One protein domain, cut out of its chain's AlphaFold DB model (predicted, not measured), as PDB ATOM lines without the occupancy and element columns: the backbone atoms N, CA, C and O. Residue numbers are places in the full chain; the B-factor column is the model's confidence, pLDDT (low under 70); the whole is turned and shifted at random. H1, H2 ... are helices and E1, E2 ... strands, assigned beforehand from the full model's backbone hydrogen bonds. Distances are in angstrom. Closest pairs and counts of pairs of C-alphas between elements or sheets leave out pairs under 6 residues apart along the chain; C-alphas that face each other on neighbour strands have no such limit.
ATOM      1  N   THR A   2     -41.518  48.919  34.442       46.97
ATOM      2  CA  THR A   2     -40.183  48.662  33.841       46.97
ATOM      3  C   THR A   2     -39.441  47.476  34.466       46.97
ATOM      4  O   THR A   2     -38.349  47.149  34.014       46.97
ATOM      5  N   ASN A   3     -40.025  46.812  35.471       50.25
ATOM      6  CA  ASN A   3     -39.311  45.848  36.319       50.25
ATOM      7  C   ASN A   3     -39.672  44.371  36.063       50.25
ATOM      8  O   ASN A   3     -39.186  43.506  36.777       50.25
ATOM      9  N   ASN A   4     -40.453  44.060  35.018       55.06
ATOM     10  CA  ASN A   4     -40.753  42.676  34.599       55.06
ATOM     11  C   ASN A   4     -39.861  42.210  33.432       55.06
ATOM     12  O   ASN A   4     -40.284  41.432  32.576       55.06
ATOM     13  N   VAL A   5     -38.630  42.717  33.359       62.69
ATOM     14  CA  VAL A   5     -37.674  42.336  32.316       62.69
ATOM     15  C   VAL A   5     -36.901  41.112  32.804       62.69
ATOM     16  O   VAL A   5     -36.265  41.159  33.853       62.69
ATOM     17  N   GLY A   6     -36.982  40.000  32.069       61.62
ATOM     18  CA  GLY A   6     -36.202  38.798  32.387       61.62
ATOM     19  C   GLY A   6     -34.688  39.053  32.331       61.62
ATOM     20  O   GLY A   6     -34.244  40.031  31.732       61.62
ATOM     21  N   LYS A   7     -33.888  38.162  32.930       70.00
ATOM     22  CA  LYS A   7     -32.428  38.167  32.730       70.00
ATOM     23  C   LYS A   7     -32.099  37.990  31.235       70.00
ATOM     24  O   LYS A   7     -32.885  37.373  30.511       70.00
ATOM     25  N   ASP A   8     -30.989  38.585  30.799       79.50
ATOM     26  CA  ASP A   8     -30.437  38.501  29.432       79.50
ATOM     27  C   ASP A   8     -31.317  39.089  28.320       79.50
ATOM     28  O   ASP A   8     -31.313  38.630  27.177       79.50
ATOM     29  N   VAL A   9     -32.099  40.118  28.651       81.31
ATOM     30  CA  VAL A   9     -32.970  40.785  27.683       81.31
ATOM     31  C   VAL A   9     -32.296  42.019  27.090       81.31
ATOM     32  O   VAL A   9     -31.949  42.964  27.801       81.31
ATOM     33  N   VAL A  10     -32.186  42.042  25.765       84.69
ATOM     34  CA  VAL A  10     -31.742  43.206  24.997       84.69
ATOM     35  C   VAL A  10     -32.853  44.248  25.016       84.69
ATOM     36  O   VAL A  10     -33.990  43.960  24.664       84.69
ATOM     37  N   ARG A  11     -32.568  45.481  25.435       86.94
ATOM     38  CA  ARG A  11     -33.559  46.564  25.363       86.94
ATOM     39  C   ARG A  11     -33.519  47.183  23.977       86.94
ATOM     40  O   ARG A  11     -32.478  47.681  23.563       86.94
ATOM     41  N   TYR A  12     -34.660  47.212  23.305       89.81
ATOM     42  CA  TYR A  12     -34.797  47.844  22.002       89.81
ATOM     43  C   TYR A  12     -35.868  48.931  22.048       89.81
ATOM     44  O   TYR A  12     -36.924  48.776  22.667       89.81
ATOM     45  N   LYS A  13     -35.590  50.073  21.419       92.88
ATOM     46  CA  LYS A  13     -36.534  51.188  21.332       92.88
ATOM     47  C   LYS A  13     -36.901  51.421  19.874       92.88
ATOM     48  O   LYS A  13     -36.066  51.863  19.090       92.88
ATOM     49  N   VAL A  14     -38.164  51.184  19.539       91.88
ATOM     50  CA  VAL A  14     -38.738  51.525  18.240       91.88
ATOM     51  C   VAL A  14     -38.853  53.043  18.158       91.88
ATOM     52  O   VAL A  14     -39.502  53.695  18.988       91.88
ATOM     53  N   THR A  15     -38.172  53.618  17.174       93.94
ATOM     54  CA  THR A  15     -38.095  55.063  16.929       93.94
ATOM     55  C   THR A  15     -38.734  55.473  15.605       93.94
ATOM     56  O   THR A  15     -39.107  56.649  15.484       93.94
ATOM     57  N   ASP A  16     -38.917  54.508  14.700       89.75
ATOM     58  CA  ASP A  16     -39.462  54.645  13.352       89.75
ATOM     59  C   ASP A  16     -40.649  53.673  13.158       89.75
ATOM     60  O   ASP A  16     -40.486  52.467  13.370       89.75
ATOM     61  N   PRO A  17     -41.854  54.168  12.803       89.75
ATOM     62  CA  PRO A  17     -43.011  53.321  12.528       89.75
ATOM     63  C   PRO A  17     -43.006  52.674  11.131       89.75
ATOM     64  O   PRO A  17     -43.934  51.921  10.826       89.75
ATOM     65  N   GLY A  18     -42.026  52.994  10.281       86.19
ATOM     66  CA  GLY A  18     -41.867  52.429   8.946       86.19
ATOM     67  C   GLY A  18     -41.554  50.933   8.953       86.19
ATOM     68  O   GLY A  18     -41.082  50.368   9.941       86.19
ATOM     69  N   ASP A  19     -41.817  50.292   7.817       85.69
ATOM     70  CA  ASP A  19     -41.621  48.860   7.635       85.69
ATOM     71  C   ASP A  19     -41.015  48.571   6.257       85.69
ATOM     72  O   ASP A  19     -41.675  48.743   5.235       85.69
ATOM     73  N   ASP A  20     -39.758  48.124   6.230       84.69
ATOM     74  CA  ASP A  20     -39.116  47.594   5.025       84.69
ATOM     75  C   ASP A  20     -38.959  46.092   5.195       84.69
ATOM     76  O   ASP A  20     -38.247  45.610   6.074       84.69
ATOM     77  N   THR A  21     -39.670  45.348   4.358       81.69
ATOM     78  CA  THR A  21     -39.732  43.903   4.493       81.69
ATOM     79  C   THR A  21     -38.459  43.182   4.065       81.69
ATOM     80  O   THR A  21     -38.224  42.076   4.544       81.69
ATOM     81  N   ILE A  22     -37.664  43.789   3.180       84.62
ATOM     82  CA  ILE A  22     -36.448  43.197   2.613       84.62
ATOM     83  C   ILE A  22     -35.243  43.655   3.430       84.62
ATOM     84  O   ILE A  22     -34.444  42.829   3.860       84.62
ATOM     85  N   ASN A  23     -35.158  44.958   3.691       88.88
ATOM     86  CA  ASN A  23     -34.037  45.594   4.372       88.88
ATOM     87  C   ASN A  23     -34.541  46.414   5.569       88.88
ATOM     88  O   ASN A  23     -34.531  47.650   5.528       88.88
ATOM     89  N   PRO A  24     -35.014  45.755   6.643       89.81
ATOM     90  CA  PRO A  24     -35.509  46.468   7.809       89.81
ATOM     91  C   PRO A  24     -34.396  47.332   8.412       89.81
ATOM     92  O   PRO A  24     -33.254  46.897   8.533       89.81
ATOM     93  N   LYS A  25     -34.726  48.570   8.792       92.06
ATOM     94  CA  LYS A  25     -33.753  49.546   9.307       92.06
ATOM     95  C   LYS A  25     -33.685  49.521  10.837       92.06
ATOM     96  O   LYS A  25     -34.740  49.374  11.467       92.06
ATOM     97  N   PRO A  26     -32.508  49.739  11.455       93.75
ATOM     98  CA  PRO A  26     -32.414  49.953  12.896       93.75
ATOM     99  C   PRO A  26     -33.393  51.039  13.356       93.75
ATOM    100  O   PRO A  26     -33.529  52.080  12.722       93.75
ATOM    101  N   GLY A  27     -34.097  50.786  14.453       89.88
ATOM    102  CA  GLY A  27     -35.169  51.644  14.959       89.88
ATOM    103  C   GLY A  27     -36.582  51.263  14.500       89.88
ATOM    104  O   GLY A  27     -37.534  51.739  15.120       89.88
ATOM    105  N   THR A  28     -36.741  50.383  13.503       91.94
ATOM    106  CA  THR A  28     -38.046  49.810  13.107       91.94
ATOM    107  C   THR A  28     -38.407  48.581  13.946       91.94
ATOM    108  O   THR A  28     -37.526  47.926  14.511       91.94
ATOM    109  N   LEU A  29     -39.699  48.240  14.021       88.25
ATOM    110  CA  LEU A  29     -40.163  47.029  14.714       88.25
ATOM    111  C   LEU A  29     -39.690  45.744  14.010       88.25
ATOM    112  O   LEU A  29     -39.316  44.781  14.669       88.25
ATOM    113  N   ARG A  30     -39.660  45.727  12.669       87.56
ATOM    114  CA  ARG A  30     -39.232  44.542  11.911       87.56
ATOM    115  C   ARG A  30     -37.748  44.232  12.073       87.56
ATOM    116  O   ARG A  30     -37.390  43.060  12.110       87.56
ATOM    117  N   TYR A  31     -36.899  45.255  12.181       88.12
ATOM    118  CA  TYR A  31     -35.467  45.057  12.409       88.12
ATOM    119  C   TYR A  31     -35.228  44.254  13.682       88.12
ATOM    120  O   TYR A  31     -34.503  43.267  13.662       88.12
ATOM    121  N   GLU A  32     -35.902  44.634  14.763       86.62
ATOM    122  CA  GLU A  32     -35.823  43.909  16.025       86.62
ATOM    123  C   GLU A  32     -36.318  42.473  15.891       86.62
ATOM    124  O   GLU A  32     -35.588  41.547  16.219       86.62
ATOM    125  N   ALA A  33     -37.506  42.293  15.314       82.44
ATOM    126  CA  ALA A  33     -38.135  40.983  15.213       82.44
ATOM    127  C   ALA A  33     -37.373  39.964  14.338       82.44
ATOM    128  O   ALA A  33     -37.611  38.766  14.476       82.44
ATOM    129  N   ILE A  34     -36.524  40.412  13.404       82.31
ATOM    130  CA  ILE A  34     -35.826  39.533  12.447       82.31
ATOM    131  C   ILE A  34     -34.323  39.459  12.715       82.31
ATOM    132  O   ILE A  34     -33.740  38.381  12.615       82.31
ATOM    133  N   LEU A  35     -33.681  40.592  13.004       86.00
ATOM    134  CA  LEU A  35     -32.220  40.697  13.028       86.00
ATOM    135  C   LEU A  35     -31.627  40.625  14.435       86.00
ATOM    136  O   LEU A  35     -30.409  40.511  14.554       86.00
ATOM    137  N   ILE A  36     -32.444  40.672  15.493       84.12
ATOM    138  CA  ILE A  36     -31.969  40.503  16.871       84.12
ATOM    139  C   ILE A  36     -32.308  39.079  17.339       84.12
ATOM    140  O   ILE A  36     -33.464  38.797  17.646       84.12
ATOM    141  N   PRO A  37     -31.327  38.156  17.399       77.62
ATOM    142  CA  PRO A  37     -31.591  36.755  17.735       77.62
ATOM    143  C   PRO A  37     -31.746  36.502  19.244       77.62
ATOM    144  O   PRO A  37     -32.184  35.426  19.646       77.62
ATOM    145  N   GLN A  38     -31.371  37.461  20.097       80.50
ATOM    146  CA  GLN A  38     -31.552  37.364  21.547       80.50
ATOM    147  C   GLN A  38     -32.982  37.722  21.969       80.50
ATOM    148  O   GLN A  38     -33.769  38.273  21.208       80.50
ATOM    149  N   LYS A  39     -33.317  37.453  23.233       77.38
ATOM    150  CA  LYS A  39     -34.573  37.909  23.830       77.38
ATOM    151  C   LYS A  39     -34.588  39.437  23.903       77.38
ATOM    152  O   LYS A  39     -33.674  40.022  24.481       77.38
ATOM    153  N   VAL A  40     -35.639  40.075  23.393       80.44
ATOM    154  CA  VAL A  40     -35.729  41.541  23.331       80.44
ATOM    155  C   VAL A  40     -36.873  42.091  24.187       80.44
ATOM    156  O   VAL A  40     -37.935  41.487  24.319       80.44
ATOM    157  N   TRP A  41     -36.643  43.252  24.801       82.94
ATOM    158  CA  TRP A  41     -37.639  44.093  25.454       82.94
ATOM    159  C   TRP A  41     -37.869  45.340  24.611       82.94
ATOM    160  O   TRP A  41     -37.066  46.280  24.640       82.94
ATOM    161  N   THR A  42     -38.981  45.349  23.883       85.75
ATOM    162  CA  THR A  42     -39.306  46.413  22.935       85.75
ATOM    163  C   THR A  42     -40.116  47.528  23.597       85.75
ATOM    164  O   THR A  42     -41.149  47.299  24.223       85.75
ATOM    165  N   THR A  43     -39.645  48.767  23.455       87.25
ATOM    166  CA  THR A  43     -40.323  49.997  23.902       87.25
ATOM    167  C   THR A  43     -40.547  50.935  22.722       87.25
ATOM    168  O   THR A  43     -39.817  50.872  21.737       87.25
ATOM    169  N   TYR A  44     -41.525  51.836  22.811       88.06
ATOM    170  CA  TYR A  44     -41.834  52.792  21.743       88.06
ATOM    171  C   TYR A  44     -41.461  54.207  22.178       88.06
ATOM    172  O   TYR A  44     -41.795  54.625  23.286       88.06
ATOM    173  N   ARG A  45     -40.767  54.961  21.312       89.81
ATOM    174  CA  ARG A  45     -40.349  56.345  21.615       89.81
ATOM    175  C   ARG A  45     -41.536  57.293  21.832       89.81
ATOM    176  O   ARG A  45     -41.407  58.264  22.565       89.81
ATOM    177  N   LYS A  46     -42.656  57.034  21.160       85.69
ATOM    178  CA  LYS A  46     -43.907  57.802  21.214       85.69
ATOM    179  C   LYS A  46     -45.068  56.905  20.782       85.69
ATOM    180  O   LYS A  46     -44.827  55.787  20.329       85.69
ATOM    181  N   HIS A  47     -46.305  57.388  20.879       82.62
ATOM    182  CA  HIS A  47     -47.443  56.722  20.241       82.62
ATOM    183  C   HIS A  47     -47.193  56.581  18.732       82.62
ATOM    184  O   HIS A  47     -46.774  57.537  18.075       82.62
ATOM    185  N   MET A  48     -47.411  55.380  18.195       83.19
ATOM    186  CA  MET A  48     -47.112  55.039  16.804       83.19
ATOM    187  C   MET A  48     -48.235  54.196  16.205       83.19
ATOM    188  O   MET A  48     -48.729  53.273  16.848       83.19
ATOM    189  N   ASN A  49     -48.580  54.489  14.952       79.31
ATOM    190  CA  ASN A  49     -49.382  53.617  14.102       79.31
ATOM    191  C   ASN A  49     -48.426  52.877  13.163       79.31
ATOM    192  O   ASN A  49     -47.929  53.468  12.208       79.31
ATOM    193  N   ILE A  50     -48.142  51.610  13.456       77.88
ATOM    194  CA  ILE A  50     -47.233  50.778  12.659       77.88
ATOM    195  C   ILE A  50     -48.068  49.922  11.712       77.88
ATOM    196  O   ILE A  50     -48.956  49.190  12.152       77.88
ATOM    197  N   THR A  51     -47.768  50.005  10.418       75.06
ATOM    198  CA  THR A  51     -48.383  49.155   9.393       75.06
ATOM    199  C   THR A  51     -47.314  48.236   8.830       75.06
ATOM    200  O   THR A  51     -46.379  48.700   8.194       75.06
ATOM    201  N   LEU A  52     -47.441  46.933   9.078       76.88
ATOM    202  CA  LEU A  52     -46.487  45.946   8.578       76.88
ATOM    203  C   LEU A  52     -46.869  45.508   7.157       76.88
ATOM    204  O   LEU A  52     -47.952  44.960   6.929       76.88
ATOM    205  N   HIS A  53     -45.959  45.716   6.212       72.88
ATOM    206  CA  HIS A  53     -46.033  45.229   4.843       72.88
ATOM    207  C   HIS A  53     -45.664  43.734   4.784       72.88
ATOM    208  O   HIS A  53     -44.957  43.187   5.635       72.88
ATOM    209  N   LYS A  54     -46.206  43.011   3.800       66.00
ATOM    210  CA  LYS A  54     -46.059  41.549   3.689       66.00
ATOM    211  C   LYS A  54     -45.224  41.184   2.468       66.00
ATOM    212  O   LYS A  54     -45.559  41.610   1.372       66.00
ATOM    213  N   LEU A  55     -44.228  40.312   2.650       58.28
ATOM    214  CA  LEU A  55     -43.449  39.740   1.540       58.28
ATOM    215  C   LEU A  55     -44.181  38.632   0.781       58.28
ATOM    216  O   LEU A  55     -43.955  38.459  -0.407       58.28
ATOM    217  N   ARG A  56     -45.064  37.870   1.442       52.94
ATOM    218  CA  ARG A  56     -45.842  36.778   0.831       52.94
ATOM    219  C   ARG A  56     -47.196  36.601   1.513       52.94
ATOM    220  O   ARG A  56     -47.401  36.999   2.660       52.94
TER     221      ARG A  56
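This is residues 2 to 56 of the 202 residues of the protein "Amb_all domain-containing protein" of Citrus sinensis (UniProt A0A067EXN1). Little regular structure is here: two short parallel strands, E1 and E2, lie side by side as a small ribbon, with one short helix, H1, near it and long loops beyond. The printed part has 55 residues, 17 of them in named elements, in the order E1, H1, E2; the class is mixed. It is only just compact, close to loose, with a radius of gyration of the C-alphas of 11.8 A and spans of 34 by 25 by 17 A.

Find C-alpha 10 at (-31.742, 43.206, 24.997); E1 runs from there to residue 14, 12.8 A. E2, residues 40 to 44, covers 12.9 A and ends at (-41.834, 52.792, 21.743). H1 is residues 29 to 35, 10.3 A.

E1 and E2 are parallel at 26 degrees; look at N 12 and O 41, 2.9 A apart, within hydrogen-bond range. E1, H1, E2 form a strand-helix-strand unit, two parallel neighbour strands with a helix between, its crossover right-handed. The closest C-alphas of E1 and H1 are Val 14 and Leu 29, 5.9 A; of H1 and E2, Glu 32 and Val 40, 7.7 A. In H1 every O i to N i+4 pair is within hydrogen-bond range.

The C-alphas farthest apart, Asn 3 and Arg 56, are 37.2 A apart. The printed part has no cut; the link E1 to H1 is long, H1 to E2 tight. Look for pLDDT under 70 at residues 2 to 6 and 54 to 56.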